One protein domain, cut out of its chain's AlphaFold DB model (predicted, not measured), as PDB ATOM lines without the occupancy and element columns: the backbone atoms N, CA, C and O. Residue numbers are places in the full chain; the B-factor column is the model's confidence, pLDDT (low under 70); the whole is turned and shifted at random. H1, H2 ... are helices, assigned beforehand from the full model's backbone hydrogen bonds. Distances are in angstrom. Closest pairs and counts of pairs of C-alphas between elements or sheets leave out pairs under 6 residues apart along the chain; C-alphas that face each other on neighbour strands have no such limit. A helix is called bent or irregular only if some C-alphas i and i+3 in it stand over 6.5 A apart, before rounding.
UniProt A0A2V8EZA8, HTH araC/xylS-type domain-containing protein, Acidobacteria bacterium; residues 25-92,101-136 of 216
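What this domain is: This is residues 25 to 92 and 101 to 136 of the 216 residues of the protein "HTH araC/xylS-type domain-containing protein" of Acidobacteria bacterium (UniProt A0A2V8EZA8). Five helices run along one axis as an up-and-down bundle, each against the one before it, in two layers: H3, the longest, lies between H1 and H4 in a row of three, and H2 and H5 lie side by side over that row. The printed part has 104 residues, with H1 to H5 in chain order and no named strand; the class is all helix. It is compact, with a radius of gyration of the C-alphas of 13.0 A, and only just elongated, spanning 41 by 27 by 17 A.

Where its parts are: H3, residues 65 to 90, runs 37.1 A from C-alpha 65 at (83.374, 43.649, 92.105). H1 is residues 25 to 40, 22.8 A, from (85.234, 33.355, 100.548). H2, residues 45 to 58, 20.6 A, is irregular: C-alphas 46 and 49 are 7.3 A apart. H4 is residues 102 to 111, 16.1 A. H5, residues 117 to 135, 26.9 A, ends at (88.282, 60.570, 125.654).

How they stand to each other: The hub H3 touches H1 the same way at a shallow tilt of 8 degrees, closest at C-alphas 82 and 40, 6.1 A. With residues 76 to 87 alone it touches H4, opposite ways, closest at C-alphas 83 and 102, 5.6 A. H3 touches H5 the same way, closest at C-alphas 72 and 117, 5.0 A. H2 touches H5 opposite ways at a shallow tilt of 4 degrees, closest at C-alphas 49 and 129, 5.6 A. H1 and H4 are apart. In H1, H3 and H5 every O i to N i+4 pair is within hydrogen-bond range; H2 has 8 of 10, and H4 has 2 of 6, beside 4 of 7 O i to N i+3 pairs.

The domain as a whole: The C-alphas farthest apart, of Ser 64 and Arg 92, are 41.8 A apart. Residues 93 to 100 are not printed, and C-alphas 92 and 101 are 16.4 A apart across this cut. Of the links printed whole, none is long. Mean pLDDT of the printed part is 90.1, and no printed residue is under 70.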
ATOM      1  N   TRP A  25      84.805  31.992 100.237       96.19
ATOM      2  CA  TRP A  25      85.234  33.355 100.548       96.19
ATOM      3  C   TRP A  25      84.231  34.041 101.480       96.19
ATOM      4  O   TRP A  25      84.638  34.636 102.477       96.19
ATOM      5  N   LEU A  26      82.932  33.934 101.184       95.69
ATOM      6  CA  LEU A  26      81.882  34.537 102.002       95.69
ATOM      7  C   LEU A  26      81.857  33.928 103.407       95.69
ATOM      8  O   LEU A  26      81.833  34.676 104.383       95.69
ATOM      9  N   ASP A  27      81.942  32.601 103.505       95.44
ATOM     10  CA  ASP A  27      81.986  31.875 104.777       95.44
ATOM     11  C   ASP A  27      83.160  32.350 105.640       95.44
ATOM     12  O   ASP A  27      82.977  32.687 106.810       95.44
ATOM     13  N   ALA A  28      84.356  32.474 105.055       96.50
ATOM     14  CA  ALA A  28      85.536  32.962 105.766       96.50
ATOM     15  C   ALA A  28      85.361  34.402 106.286       96.50
ATOM     16  O   ALA A  28      85.713  34.692 107.431       96.50
ATOM     17  N   VAL A  29      84.789  35.305 105.479       96.44
ATOM     18  CA  VAL A  29      84.531  36.695 105.899       96.44
ATOM     19  C   VAL A  29      83.482  36.749 107.014       96.44
ATOM     20  O   VAL A  29      83.654  37.499 107.978       96.44
ATOM     21  N   VAL A  30      82.411  35.957 106.919       94.62
ATOM     22  CA  VAL A  30      81.356  35.894 107.942       94.62
ATOM     23  C   VAL A  30      81.906  35.349 109.258       94.62
ATOM     24  O   VAL A  30      81.694  35.973 110.297       94.62
ATOM     25  N   VAL A  31      82.660  34.247 109.222       95.75
ATOM     26  CA  VAL A  31      83.280  33.650 110.417       95.75
ATOM     27  C   VAL A  31      84.218  34.648 111.092       95.75
ATOM     28  O   VAL A  31      84.091  34.889 112.293       95.75
ATOM     29  N   ALA A  32      85.101  35.302 110.332       96.56
ATOM     30  CA  ALA A  32      85.989  36.329 110.876       96.56
ATOM     31  C   ALA A  32      85.202  37.500 111.501       96.56
ATOM     32  O   ALA A  32      85.567  38.004 112.563       96.56
ATOM     33  N   SER A  33      84.093  37.910 110.873       95.19
ATOM     34  CA  SER A  33      83.231  39.000 111.362       95.19
ATOM     35  C   SER A  33      82.514  38.637 112.669       95.19
ATOM     36  O   SER A  33      82.375  39.470 113.564       95.19
ATOM     37  N   GLN A  34      82.084  37.384 112.816       92.25
ATOM     38  CA  GLN A  34      81.475  36.883 114.050       92.25
ATOM     39  C   GLN A  34      82.503  36.756 115.179       92.25
ATOM     40  O   GLN A  34      82.220  37.130 116.318       92.25
ATOM     41  N   GLN A  35      83.708  36.275 114.865       93.62
ATOM     42  CA  GLN A  35      84.800  36.164 115.830       93.62
ATOM     43  C   GLN A  35      85.201  37.532 116.386       93.62
ATOM     44  O   GLN A  35      85.268  37.692 117.606       93.62
ATOM     45  N   VAL A  36      85.402  38.533 115.518       95.50
ATOM     46  CA  VAL A  36      85.761  39.881 115.981       95.50
ATOM     47  C   VAL A  36      84.637  40.508 116.809       95.50
ATOM     48  O   VAL A  36      84.924  41.136 117.824       95.50
ATOM     49  N   ALA A  37      83.366  40.270 116.457       90.38
ATOM     50  CA  ALA A  37      82.232  40.745 117.247       90.38
ATOM     51  C   ALA A  37      82.267  40.192 118.684       90.38
ATOM     52  O   ALA A  37      82.187  40.968 119.633       90.38
ATOM     53  N   GLY A  38      82.489  38.882 118.850       90.06
ATOM     54  CA  GLY A  38      82.637  38.272 120.176       90.06
ATOM     55  C   GLY A  38      83.885  38.752 120.930       90.06
ATOM     56  O   GLY A  38      83.864  38.911 122.148       90.06
ATOM     57  N   GLN A  39      84.978  39.051 120.224       92.19
ATOM     58  CA  GLN A  39      86.182  39.612 120.841       92.19
ATOM     59  C   GLN A  39      85.957  41.046 121.341       92.19
ATOM     60  O   GLN A  39      86.460  41.396 122.409       92.19
ATOM     61  N   CYS A  40      85.159  41.863 120.647       90.44
ATOM     62  CA  CYS A  40      84.812  43.217 121.094       90.44
ATOM     63  C   CYS A  40      84.081  43.240 122.452       90.44
ATOM     64  O   CYS A  40      84.231  44.201 123.217       90.44
ATOM     65  N   ASP A  41      83.359  42.173 122.806       85.00
ATOM     66  CA  ASP A  41      82.664  42.049 124.095       85.00
ATOM     67  C   ASP A  41      83.594  41.848 125.294       85.00
ATOM     68  O   ASP A  41      83.200  42.138 126.432       85.00
ATOM     69  N   VAL A  42      84.835  41.403 125.054       82.19
ATOM     70  CA  VAL A  42      85.816  41.101 126.113       82.19
ATOM     71  C   VAL A  42      87.143  41.861 126.003       82.19
ATOM     72  O   VAL A  42      87.809  42.030 127.022       82.19
ATOM     73  N   ILE A  43      87.482  42.424 124.836       84.06
ATOM     74  CA  ILE A  43      88.734  43.160 124.584       84.06
ATOM     75  C   ILE A  43      88.962  44.332 125.549       84.06
ATOM     76  O   ILE A  43      88.011  44.990 125.980       84.06
ATOM     77  N   ASP A  44      90.221  44.603 125.872       78.31
ATOM     78  CA  ASP A  44      90.628  45.821 126.569       78.31
ATOM     79  C   ASP A  44      90.591  47.022 125.603       78.31
ATOM     80  O   ASP A  44      91.052  46.881 124.466       78.31
ATOM     81  N   PRO A  45      90.077  48.200 126.010       78.88
ATOM     82  CA  PRO A  45      90.086  49.403 125.177       78.88
ATOM     83  C   PRO A  45      91.445  49.732 124.542       78.88
ATOM     84  O   PRO A  45      91.494  50.216 123.409       78.88
ATOM     85  N   ASP A  46      92.554  49.436 125.225       79.38
ATOM     86  CA  ASP A  46      93.890  49.723 124.705       79.38
ATOM     87  C   ASP A  46      94.300  48.822 123.529       79.38
ATOM     88  O   ASP A  46      95.058  49.269 122.655       79.38
ATOM     89  N   ASP A  47      93.744  47.610 123.472       85.75
ATOM     90  CA  ASP A  47      94.040  46.567 122.483       85.75
ATOM     91  C   ASP A  47      93.085  46.607 121.273       85.75
ATOM     92  O   ASP A  47      93.275  45.888 120.289       85.75
ATOM     93  N   VAL A  48      92.076  47.485 121.302       90.75
ATOM     94  CA  VAL A  48      91.052  47.631 120.251       90.75
ATOM     95  C   VAL A  48      91.658  47.851 118.867       90.75
ATOM     96  O   VAL A  48      91.275  47.177 117.912       90.75
ATOM     97  N   HIS A  49      92.620  48.770 118.744       94.06
ATOM     98  CA  HIS A  49      93.234  49.071 117.448       94.06
ATOM     99  C   HIS A  49      93.929  47.841 116.854       94.06
ATOM    100  O   HIS A  49      93.802  47.564 115.659       94.06
ATOM    101  N   HIS A  50      94.644  47.098 117.700       93.19
ATOM    102  CA  HIS A  50      95.347  45.888 117.300       93.19
ATOM    103  C   HIS A  50      94.357  44.806 116.860       93.19
ATOM    104  O   HIS A  50      94.510  44.256 115.771       93.19
ATOM    105  N   LEU A  51      93.304  44.563 117.650       95.00
ATOM    106  CA  LEU A  51      92.236  43.613 117.326       95.00
ATOM    107  C   LEU A  51      91.608  43.902 115.953       95.00
ATOM    108  O   LEU A  51      91.568  43.027 115.090       95.00
ATOM    109  N   LEU A  52      91.149  45.137 115.736       96.44
ATOM    110  CA  LEU A  52      90.468  45.524 114.498       96.44
ATOM    111  C   LEU A  52      91.410  45.468 113.286       96.44
ATOM    112  O   LEU A  52      91.006  45.056 112.198       96.44
ATOM    113  N   THR A  53      92.679  45.835 113.473       96.94
ATOM    114  CA  THR A  53      93.701  45.751 112.421       96.94
ATOM    115  C   THR A  53      94.021  44.304 112.055       96.94
ATOM    116  O   THR A  53      94.113  43.982 110.870       96.94
ATOM    117  N   ALA A  54      94.173  43.428 113.051       96.19
ATOM    118  CA  ALA A  54      94.422  42.005 112.840       96.19
ATOM    119  C   ALA A  54      93.253  41.340 112.104       96.19
ATOM    120  O   ALA A  54      93.478  40.659 111.106       96.19
ATOM    121  N   PHE A  55      92.015  41.623 112.525       97.19
ATOM    122  CA  PHE A  55      90.803  41.192 111.828       97.19
ATOM    123  C   PHE A  55      90.833  41.594 110.349       97.19
ATOM    124  O   PHE A  55      90.740  40.735 109.476       97.19
ATOM    125  N   ALA A  56      91.029  42.882 110.052       96.44
ATOM    126  CA  ALA A  56      90.983  43.383 108.680       96.44
ATOM    127  C   ALA A  56      92.081  42.782 107.785       96.44
ATOM    128  O   ALA A  56      91.843  42.534 106.605       96.44
ATOM    129  N   ARG A  57      93.273  42.530 108.343       95.00
ATOM    130  CA  ARG A  57      94.404  41.914 107.627       95.00
ATOM    131  C   ARG A  57      94.236  40.413 107.394       95.00
ATOM    132  O   ARG A  57      94.841  39.893 106.465       95.00
ATOM    133  N   ALA A  58      93.448  39.731 108.221       95.44
ATOM    134  CA  ALA A  58      93.184  38.301 108.087       95.44
ATOM    135  C   ALA A  58      92.097  37.978 107.044       95.44
ATOM    136  O   ALA A  58      91.921  36.815 106.685       95.44
ATOM    137  N   LEU A  59      91.353  38.980 106.561       96.50
ATOM    138  CA  LEU A  59      90.274  38.759 105.604       96.50
ATOM    139  C   LEU A  59      90.802  38.325 104.225       96.50
ATOM    140  O   LEU A  59      91.760  38.910 103.716       96.50
ATOM    141  N   PRO A  60      90.146  37.352 103.566       96.31
ATOM    142  CA  PRO A  60      90.543  36.919 102.234       96.31
ATOM    143  C   PRO A  60      90.244  37.991 101.174       96.31
ATOM    144  O   PRO A  60      89.188  38.630 101.182       96.31
ATOM    145  N   THR A  61      91.139  38.147 100.196       94.50
ATOM    146  CA  THR A  61      91.004  39.146  99.124       94.50
ATOM    147  C   THR A  61      89.768  38.884  98.243       94.50
ATOM    148  O   THR A  61      89.594  37.757  97.756       94.50
ATOM    149  N   PRO A  62      88.917  39.900  97.985       94.31
ATOM    150  CA  PRO A  62      87.794  39.769  97.063       94.31
ATOM    151  C   PRO A  62      88.304  39.650  95.619       94.31
ATOM    152  O   PRO A  62      89.100  40.471  95.162       94.31
ATOM    153  N   ALA A  63      87.822  38.653  94.883       93.06
ATOM    154  CA  ALA A  63      88.198  38.385  93.494       93.06
ATOM    155  C   ALA A  63      87.288  39.095  92.480       93.06
ATOM    156  O   ALA A  63      87.641  39.202  91.307       93.06
ATOM    157  N   SER A  64      86.125  39.596  92.910       91.88
ATOM    158  CA  SER A  64      85.147  40.250  92.033       91.88
ATOM    159  C   SER A  64      84.658  41.591  92.583       91.88
ATOM    160  O   SER A  64      84.819  41.916  93.763       91.88
ATOM    161  N   VAL A  65      84.032  42.391  91.713       91.38
ATOM    162  CA  VAL A  65      83.374  43.649  92.105       91.38
ATOM    163  C   VAL A  65      82.248  43.386  93.110       91.38
ATOM    164  O   VAL A  65      82.113  44.131  94.077       91.38
ATOM    165  N   VAL A  66      81.482  42.304  92.928       92.31
ATOM    166  CA  VAL A  66      80.388  41.920  93.834       92.31
ATOM    167  C   VAL A  66      80.927  41.557  95.219       92.31
ATOM    168  O   VAL A  66      80.450  42.096  96.214       92.31
ATOM    169  N   GLU A  67      81.976  40.729  95.300       94.62
ATOM    170  CA  GLU A  67      82.639  40.403  96.573       94.62
ATOM    171  C   GLU A  67      83.180  41.663  97.262       94.62
ATOM    172  O   GLU A  67      83.036  41.833  98.469       94.62
ATOM    173  N   ARG A  68      83.736  42.609  96.498       94.19
ATOM    174  CA  ARG A  68      84.227  43.880  97.044       94.19
ATOM    175  C   ARG A  68      83.107  44.745  97.631       94.19
ATOM    176  O   ARG A  68      83.307  45.360  98.678       94.19
ATOM    177  N   LEU A  69      81.939  44.787  96.987       92.19
ATOM    178  CA  LEU A  69      80.758  45.493  97.499       92.19
ATOM    179  C   LEU A  69      80.227  44.842  98.781       92.19
ATOM    180  O   LEU A  69      79.961  45.550  99.753       92.19
ATOM    181  N   ILE A  70      80.146  43.509  98.807       93.88
ATOM    182  CA  ILE A  70      79.746  42.745  99.996       93.88
ATOM    183  C   ILE A  70      80.727  42.995 101.144       93.88
ATOM    184  O   ILE A  70      80.307  43.354 102.240       93.88
ATOM    185  N   MET A  71      82.034  42.894 100.888       95.12
ATOM    186  CA  MET A  71      83.069  43.166 101.886       95.12
ATOM    187  C   MET A  71      82.958  44.586 102.439       95.12
ATOM    188  O   MET A  71      83.058  44.780 103.646       95.12
ATOM    189  N   ARG A  72      82.706  45.585 101.585       94.00
ATOM    190  CA  ARG A  72      82.501  46.967 102.036       94.00
ATOM    191  C   ARG A  72      81.307  47.086 102.987       94.00
ATOM    192  O   ARG A  72      81.423  47.768 104.002       94.00
ATOM    193  N   ALA A  73      80.182  46.448 102.664       93.06
ATOM    194  CA  ALA A  73      78.983  46.469 103.499       93.06
ATOM    195  C   ALA A  73      79.198  45.748 104.842       93.06
ATOM    196  O   ALA A  73      78.823  46.276 105.886       93.06
ATOM    197  N   LEU A  74      79.862  44.589 104.832       94.69
ATOM    198  CA  LEU A  74      80.180  43.837 106.050       94.69
ATOM    199  C   LEU A  74      81.154  44.598 106.953       94.69
ATOM    200  O   LEU A  74      80.926  44.700 108.153       94.69
ATOM    201  N   LEU A  75      82.203  45.197 106.385       95.44
ATOM    202  CA  LEU A  75      83.162  45.995 107.150       95.44
ATOM    203  C   LEU A  75      82.524  47.244 107.769       95.44
ATOM    204  O   LEU A  75      82.906  47.624 108.874       95.44
ATOM    205  N   LEU A  76      81.530  47.852 107.111       92.62
ATOM    206  CA  LEU A  76      80.717  48.883 107.757       92.62
ATOM    207  C   LEU A  76      79.972  48.324 108.966       92.62
ATOM    208  O   LEU A  76      80.013  48.937 110.030       92.62
ATOM    209  N   ASP A  77      79.229  47.229 108.793       93.06
ATOM    210  CA  ASP A  77      78.404  46.674 109.869       93.06
ATOM    211  C   ASP A  77      79.275  46.298 111.075       93.06
ATOM    212  O   ASP A  77      78.957  46.659 112.211       93.06
ATOM    213  N   VAL A  78      80.448  45.703 110.824       94.94
ATOM    214  CA  VAL A  78      81.466  45.445 111.852       94.94
ATOM    215  C   VAL A  78      81.920  46.745 112.511       94.94
ATOM    216  O   VAL A  78      81.946  46.809 113.738       94.94
ATOM    217  N   ALA A  79      82.246  47.789 111.745       93.81
ATOM    218  CA  ALA A  79      82.676  49.071 112.300       93.81
ATOM    219  C   ALA A  79      81.598  49.699 113.203       93.81
ATOM    220  O   ALA A  79      81.873  50.099 114.337       93.81
ATOM    221  N   TRP A  80      80.348  49.716 112.738       92.25
ATOM    222  CA  TRP A  80      79.203  50.228 113.486       92.25
ATOM    223  C   TRP A  80      78.971  49.456 114.792       92.25
ATOM    224  O   TRP A  80      78.904  50.054 115.871       92.25
ATOM    225  N   ARG A  81      78.866  48.123 114.719       92.25
ATOM    226  CA  ARG A  81      78.577  47.276 115.887       92.25
ATOM    227  C   ARG A  81      79.727  47.267 116.882       92.25
ATOM    228  O   ARG A  81      79.494  47.457 118.077       92.25
ATOM    229  N   SER A  82      80.955  47.100 116.398       92.81
ATOM    230  CA  SER A  82      82.152  47.065 117.243       92.81
ATOM    231  C   SER A  82      82.350  48.405 117.939       92.81
ATOM    232  O   SER A  82      82.521  48.437 119.153       92.81
ATOM    233  N   GLY A  83      82.232  49.521 117.209       91.38
ATOM    234  CA  GLY A  83      82.389  50.858 117.779       91.38
ATOM    235  C   GLY A  83      81.397  51.142 118.911       91.38
ATOM    236  O   GLY A  83      81.784  51.651 119.964       91.38
ATOM    237  N   ARG A  84      80.127  50.751 118.741       90.00
ATOM    238  CA  ARG A  84      79.098  50.870 119.790       90.00
ATOM    239  C   ARG A  84      79.382  49.972 120.991       90.00
ATOM    240  O   ARG A  84      79.277  50.434 122.125       90.00
ATOM    241  N   THR A  85      79.745  48.719 120.741       90.81
ATOM    242  CA  THR A  85      80.019  47.720 121.784       90.81
ATOM    243  C   THR A  85      81.212  48.139 122.638       90.81
ATOM    244  O   THR A  85      81.112  48.216 123.860       90.81
ATOM    245  N   ILE A  86      82.319  48.509 121.996       90.69
ATOM    246  CA  ILE A  86      83.544  48.961 122.660       90.69
ATOM    247  C   ILE A  86      83.288  50.244 123.459       90.69
ATOM    248  O   ILE A  86      83.675  50.330 124.623       90.69
ATOM    249  N   HIS A  87      82.588  51.224 122.878       89.25
ATOM    250  CA  HIS A  87      82.262  52.463 123.586       89.25
ATOM    251  C   HIS A  87      81.370  52.212 124.809       89.25
ATOM    252  O   HIS A  87      81.658  52.724 125.887       89.25
ATOM    253  N   ALA A  88      80.327  51.385 124.686       86.31
ATOM    254  CA  ALA A  88      79.483  51.024 125.826       86.31
ATOM    255  C   ALA A  88      80.299  50.375 126.956       86.31
ATOM    256  O   ALA A  88      80.034  50.606 128.136       86.31
ATOM    257  N   ARG A  89      81.334  49.604 126.609       84.12
ATOM    258  CA  ARG A  89      82.239  48.998 127.589       84.12
ATOM    259  C   ARG A  89      83.169  49.989 128.271       84.12
ATOM    260  O   ARG A  89      83.406  49.822 129.464       84.12
ATOM    261  N   ALA A  90      83.620  51.029 127.572       82.00
ATOM    262  CA  ALA A  90      84.389  52.116 128.180       82.00
ATOM    263  C   ALA A  90      83.609  52.840 129.301       82.00
ATOM    264  O   ALA A  90      84.215  53.445 130.181       82.00
ATOM    265  N   HIS A  91      82.274  52.725 129.309       82.69
ATOM    266  CA  HIS A  91      81.390  53.272 130.345       82.69
ATOM    267  C   HIS A  91      80.966  52.276 131.427       82.69
ATOM    268  O   HIS A  91      80.182  52.642 132.306       82.69
ATOM    269  N   ARG A  92      81.445  51.022 131.424       72.50
ATOM    270  CA  ARG A  92      81.102  50.081 132.507       72.50
ATOM    271  C   ARG A  92      81.522  50.688 133.855       72.50
ATOM    272  O   ARG A  92      82.702  50.898 134.118       72.50
ATOM    273  N   VAL A 101      81.073  60.178 120.076       82.50
ATOM    274  CA  VAL A 101      80.018  59.601 119.244       82.50
ATOM    275  C   VAL A 101      80.674  58.651 118.239       82.50
ATOM    276  O   VAL A 101      81.198  59.112 117.233       82.50
ATOM    277  N   PRO A 102      80.637  57.320 118.451       79.12
ATOM    278  CA  PRO A 102      81.328  56.348 117.590       79.12
ATOM    279  C   PRO A 102      81.016  56.475 116.094       79.12
ATOM    280  O   PRO A 102      81.827  56.119 115.241       79.12
ATOM    281  N   THR A 103      79.817  56.960 115.777       80.56
ATOM    282  CA  THR A 103      79.267  56.989 114.424       80.56
ATOM    283  C   THR A 103      79.859  58.104 113.569       80.56
ATOM    284  O   THR A 103      79.902  57.946 112.356       80.56
ATOM    285  N   THR A 104      80.373  59.188 114.161       81.44
ATOM    286  CA  THR A 104      80.983  60.307 113.410       81.44
ATOM    287  C   THR A 104      82.265  59.889 112.691       81.44
ATOM    288  O   THR A 104      82.646  60.475 111.684       81.44
ATOM    289  N   HIS A 105      82.921  58.819 113.145       81.88
ATOM    290  CA  HIS A 105      84.093  58.281 112.458       81.88
ATOM    291  C   HIS A 105      83.741  57.484 111.197       81.88
ATOM    292  O   HIS A 105      84.614  57.278 110.350       81.88
ATOM    293  N   LEU A 106      82.488  57.043 111.034       84.38
ATOM    294  CA  LEU A 106      82.070  56.292 109.847       84.38
ATOM    295  C   LEU A 106      82.050  57.152 108.584       84.38
ATOM    296  O   LEU A 106      82.275  56.616 107.500       84.38
ATOM    297  N   ASP A 107      81.914  58.473 108.715       81.06
ATOM    298  CA  ASP A 107      82.003  59.410 107.588       81.06
ATOM    299  C   ASP A 107      83.338  59.273 106.840       81.06
ATOM    300  O   ASP A 107      83.392  59.342 105.607       81.06
ATOM    301  N   ARG A 108      84.425  58.978 107.568       75.56
ATOM    302  CA  ARG A 108      85.745  58.720 106.978       75.56
ATOM    303  C   ARG A 108      85.759  57.447 106.135       75.56
ATOM    304  O   ARG A 108      86.363  57.429 105.065       75.56
ATOM    305  N   PHE A 109      85.078  56.394 106.584       81.00
ATOM    306  CA  PHE A 109      84.923  55.172 105.795       81.00
ATOM    307  C   PHE A 109      84.054  55.453 104.559       81.00
ATOM    308  O   PHE A 109      84.343  54.979 103.456       81.00
ATOM    309  N   TRP A 110      82.996  56.249 104.729       81.19
ATOM    310  CA  TRP A 110      82.008  56.536 103.691       81.19
ATOM    311  C   TRP A 110      82.648  57.292 102.536       81.19
ATOM    312  O   TRP A 110      82.443  56.930 101.376       81.19
ATOM    313  N   SER A 111      83.501  58.252 102.882       81.62
ATOM    314  CA  SER A 111      84.244  59.104 101.955       81.62
ATOM    315  C   SER A 111      85.441  58.404 101.299       81.62
ATOM    316  O   SER A 111      85.949  58.876 100.283       81.62
ATOM    317  N   ALA A 112      85.919  57.283 101.852       82.12
ATOM    318  CA  ALA A 112      87.073  56.570 101.309       82.12
ATOM    319  C   ALA A 112      86.766  55.919  99.941       82.12
ATOM    320  O   ALA A 112      85.655  55.403  99.743       82.12
ATOM    321  N   PRO A 113      87.750  55.855  99.017       80.50
ATOM    322  CA  PRO A 113      87.577  55.213  97.718       80.50
ATOM    323  C   PRO A 113      86.997  53.799  97.836       80.50
ATOM    324  O   PRO A 113      87.503  52.955  98.575       80.50
ATOM    325  N   ARG A 114      85.947  53.508  97.058       76.94
ATOM    326  CA  ARG A 114      85.223  52.219  97.100       76.94
ATOM    327  C   ARG A 114      86.075  51.009  96.702       76.94
ATOM    328  O   ARG A 114      85.677  49.875  96.943       76.94
ATOM    329  N   GLN A 115      87.222  51.254  96.075       78.19
ATOM    330  CA  GLN A 115      88.088  50.228  95.508       78.19
ATOM    331  C   GLN A 115      88.864  49.443  96.574       78.19
ATOM    332  O   GLN A 115      89.287  48.331  96.277       78.19
ATOM    333  N   ASP A 116      89.021  49.973  97.789       87.56
ATOM    334  CA  ASP A 116      89.781  49.317  98.855       87.56
ATOM    335  C   ASP A 116      89.022  49.375 100.196       87.56
ATOM    336  O   ASP A 116      89.235  50.278 101.016       87.56
ATOM    337  N   PRO A 117      88.069  48.448 100.414       92.56
ATOM    338  CA  PRO A 117      87.251  48.444 101.621       92.56
ATOM    339  C   PRO A 117      88.059  48.112 102.887       92.56
ATOM    340  O   PRO A 117      87.727  48.620 103.957       92.56
ATOM    341  N   VAL A 118      89.148  47.341 102.775       94.38
ATOM    342  CA  VAL A 118      90.035  47.018 103.906       94.38
ATOM    343  C   VAL A 118      90.800  48.260 104.349       94.38
ATOM    344  O   VAL A 118      90.808  48.586 105.534       94.38
ATOM    345  N   LYS A 119      91.380  49.026 103.416       92.25
ATOM    346  CA  LYS A 119      92.049  50.292 103.746       92.25
ATOM    347  C   LYS A 119      91.091  51.318 104.351       92.25
ATOM    348  O   LYS A 119      91.470  52.011 105.295       92.25
ATOM    349  N   ALA A 120      89.855  51.396 103.851       92.69
ATOM    350  CA  ALA A 120      88.818  52.246 104.442       92.69
ATOM    351  C   ALA A 120      88.523  51.850 105.900       92.69
ATOM    352  O   ALA A 120      88.482  52.716 106.777       92.69
ATOM    353  N   PHE A 121      88.393  50.548 106.171       94.94
ATOM    354  CA  PHE A 121      88.199  50.026 107.522       94.94
ATOM    355  C   PHE A 121      89.383  50.321 108.440       94.94
ATOM    356  O   PHE A 121      89.180  50.795 109.551       94.94
ATOM    357  N   LEU A 122      90.617  50.097 107.982       94.44
ATOM    358  CA  LEU A 122      91.824  50.386 108.762       94.44
ATOM    359  C   LEU A 122      91.923  51.874 109.126       94.44
ATOM    360  O   LEU A 122      92.231  52.210 110.269       94.44
ATOM    361  N   GLY A 123      91.596  52.765 108.184       92.44
ATOM    362  CA  GLY A 123      91.552  54.206 108.437       92.44
ATOM    363  C   GLY A 123      90.487  54.604 109.466       92.44
ATOM    364  O   GLY A 123      90.733  55.474 110.301       92.44
ATOM    365  N   TRP A 124      89.321  53.949 109.441       94.12
ATOM    366  CA  TRP A 124      88.311  54.099 110.490       94.12
ATOM    367  C   TRP A 124      88.806  53.556 111.838       94.12
ATOM    368  O   TRP A 124      88.732  54.269 112.834       94.12
ATOM    369  N   ALA A 125      89.351  52.337 111.873       94.69
ATOM    370  CA  ALA A 125      89.792  51.671 113.097       94.69
ATOM    371  C   ALA A 125      90.892  52.464 113.812       94.69
ATOM    372  O   ALA A 125      90.903  52.530 115.041       94.69
ATOM    373  N   GLN A 126      91.798  53.088 113.055       93.38
ATOM    374  CA  GLN A 126      92.784  54.019 113.593       93.38
ATOM    375  C   GLN A 126      92.107  55.245 114.221       93.38
ATOM    376  O   GLN A 126      92.264  55.468 115.419       93.38
ATOM    377  N   ALA A 127      91.308  55.987 113.446       91.75
ATOM    378  CA  ALA A 127      90.677  57.225 113.908       91.75
ATOM    379  C   ALA A 127      89.769  57.007 115.130       91.75
ATOM    380  O   ALA A 127      89.813  57.773 116.089       91.75
ATOM    381  N   PHE A 128      88.976  55.934 115.105       92.94
ATOM    382  CA  PHE A 128      88.128  55.526 116.217       92.94
ATOM    383  C   PHE A 128      88.956  55.224 117.472       92.94
ATOM    384  O   PHE A 128      88.616  55.693 118.553       92.94
ATOM    385  N   SER A 129      90.041  54.455 117.342       92.12
ATOM    386  CA  SER A 129      90.848  54.042 118.497       92.12
ATOM    387  C   SER A 129      91.634  55.198 119.111       92.12
ATOM    388  O   SER A 129      91.768  55.261 120.331       92.12
ATOM    389  N   GLU A 130      92.158  56.105 118.284       91.00
ATOM    390  CA  GLU A 130      92.851  57.316 118.740       91.00
ATOM    391  C   GLU A 130      91.907  58.211 119.547       91.00
ATOM    392  O   GLU A 130      92.230  58.616 120.665       91.00
ATOM    393  N   GLU A 131      90.705  58.454 119.025       91.06
ATOM    394  CA  GLU A 131      89.708  59.284 119.694       91.06
ATOM    395  C   GLU A 131      89.152  58.618 120.962       91.06
ATOM    396  O   GLU A 131      89.037  59.268 122.006       91.06
ATOM    397  N   LEU A 132      88.880  57.308 120.914       89.81
ATOM    398  CA  LEU A 132      88.448  56.539 122.080       89.81
ATOM    399  C   LEU A 132      89.478  56.652 123.210       89.81
ATOM    400  O   LEU A 132      89.101  56.949 124.339       89.81
ATOM    401  N   LYS A 133      90.772  56.473 122.915       89.06
ATOM    402  CA  LYS A 133      91.857  56.599 123.907       89.06
ATOM    403  C   LYS A 133      91.974  58.012 124.468       89.06
ATOM    404  O   LYS A 133      92.269  58.179 125.649       89.06
ATOM    405  N   ARG A 134      91.740  59.027 123.634       89.00
ATOM    406  CA  ARG A 134      91.778  60.436 124.040       89.00
ATOM    407  C   ARG A 134      90.668  60.777 125.036       89.00
ATOM    408  O   ARG A 134      90.925  61.496 125.998       89.00
ATOM    409  N   ILE A 135      89.453  60.277 124.810       89.06
ATOM    410  CA  ILE A 135      88.282  60.570 125.654       89.06
ATOM    411  C   ILE A 135      88.189  59.620 126.857       89.06
ATOM    412  O   ILE A 135      87.754  60.029 127.933       89.06
ATOM    413  N   HIS A 136      88.637  58.375 126.698       86.62
ATOM    414  CA  HIS A 136      88.629  57.332 127.724       86.62
ATOM    415  C   HIS A 136      90.060  56.883 128.051       86.62
ATOM    416  O   HIS A 136      90.453  55.768 127.698       86.62
TER     417      HIS A 136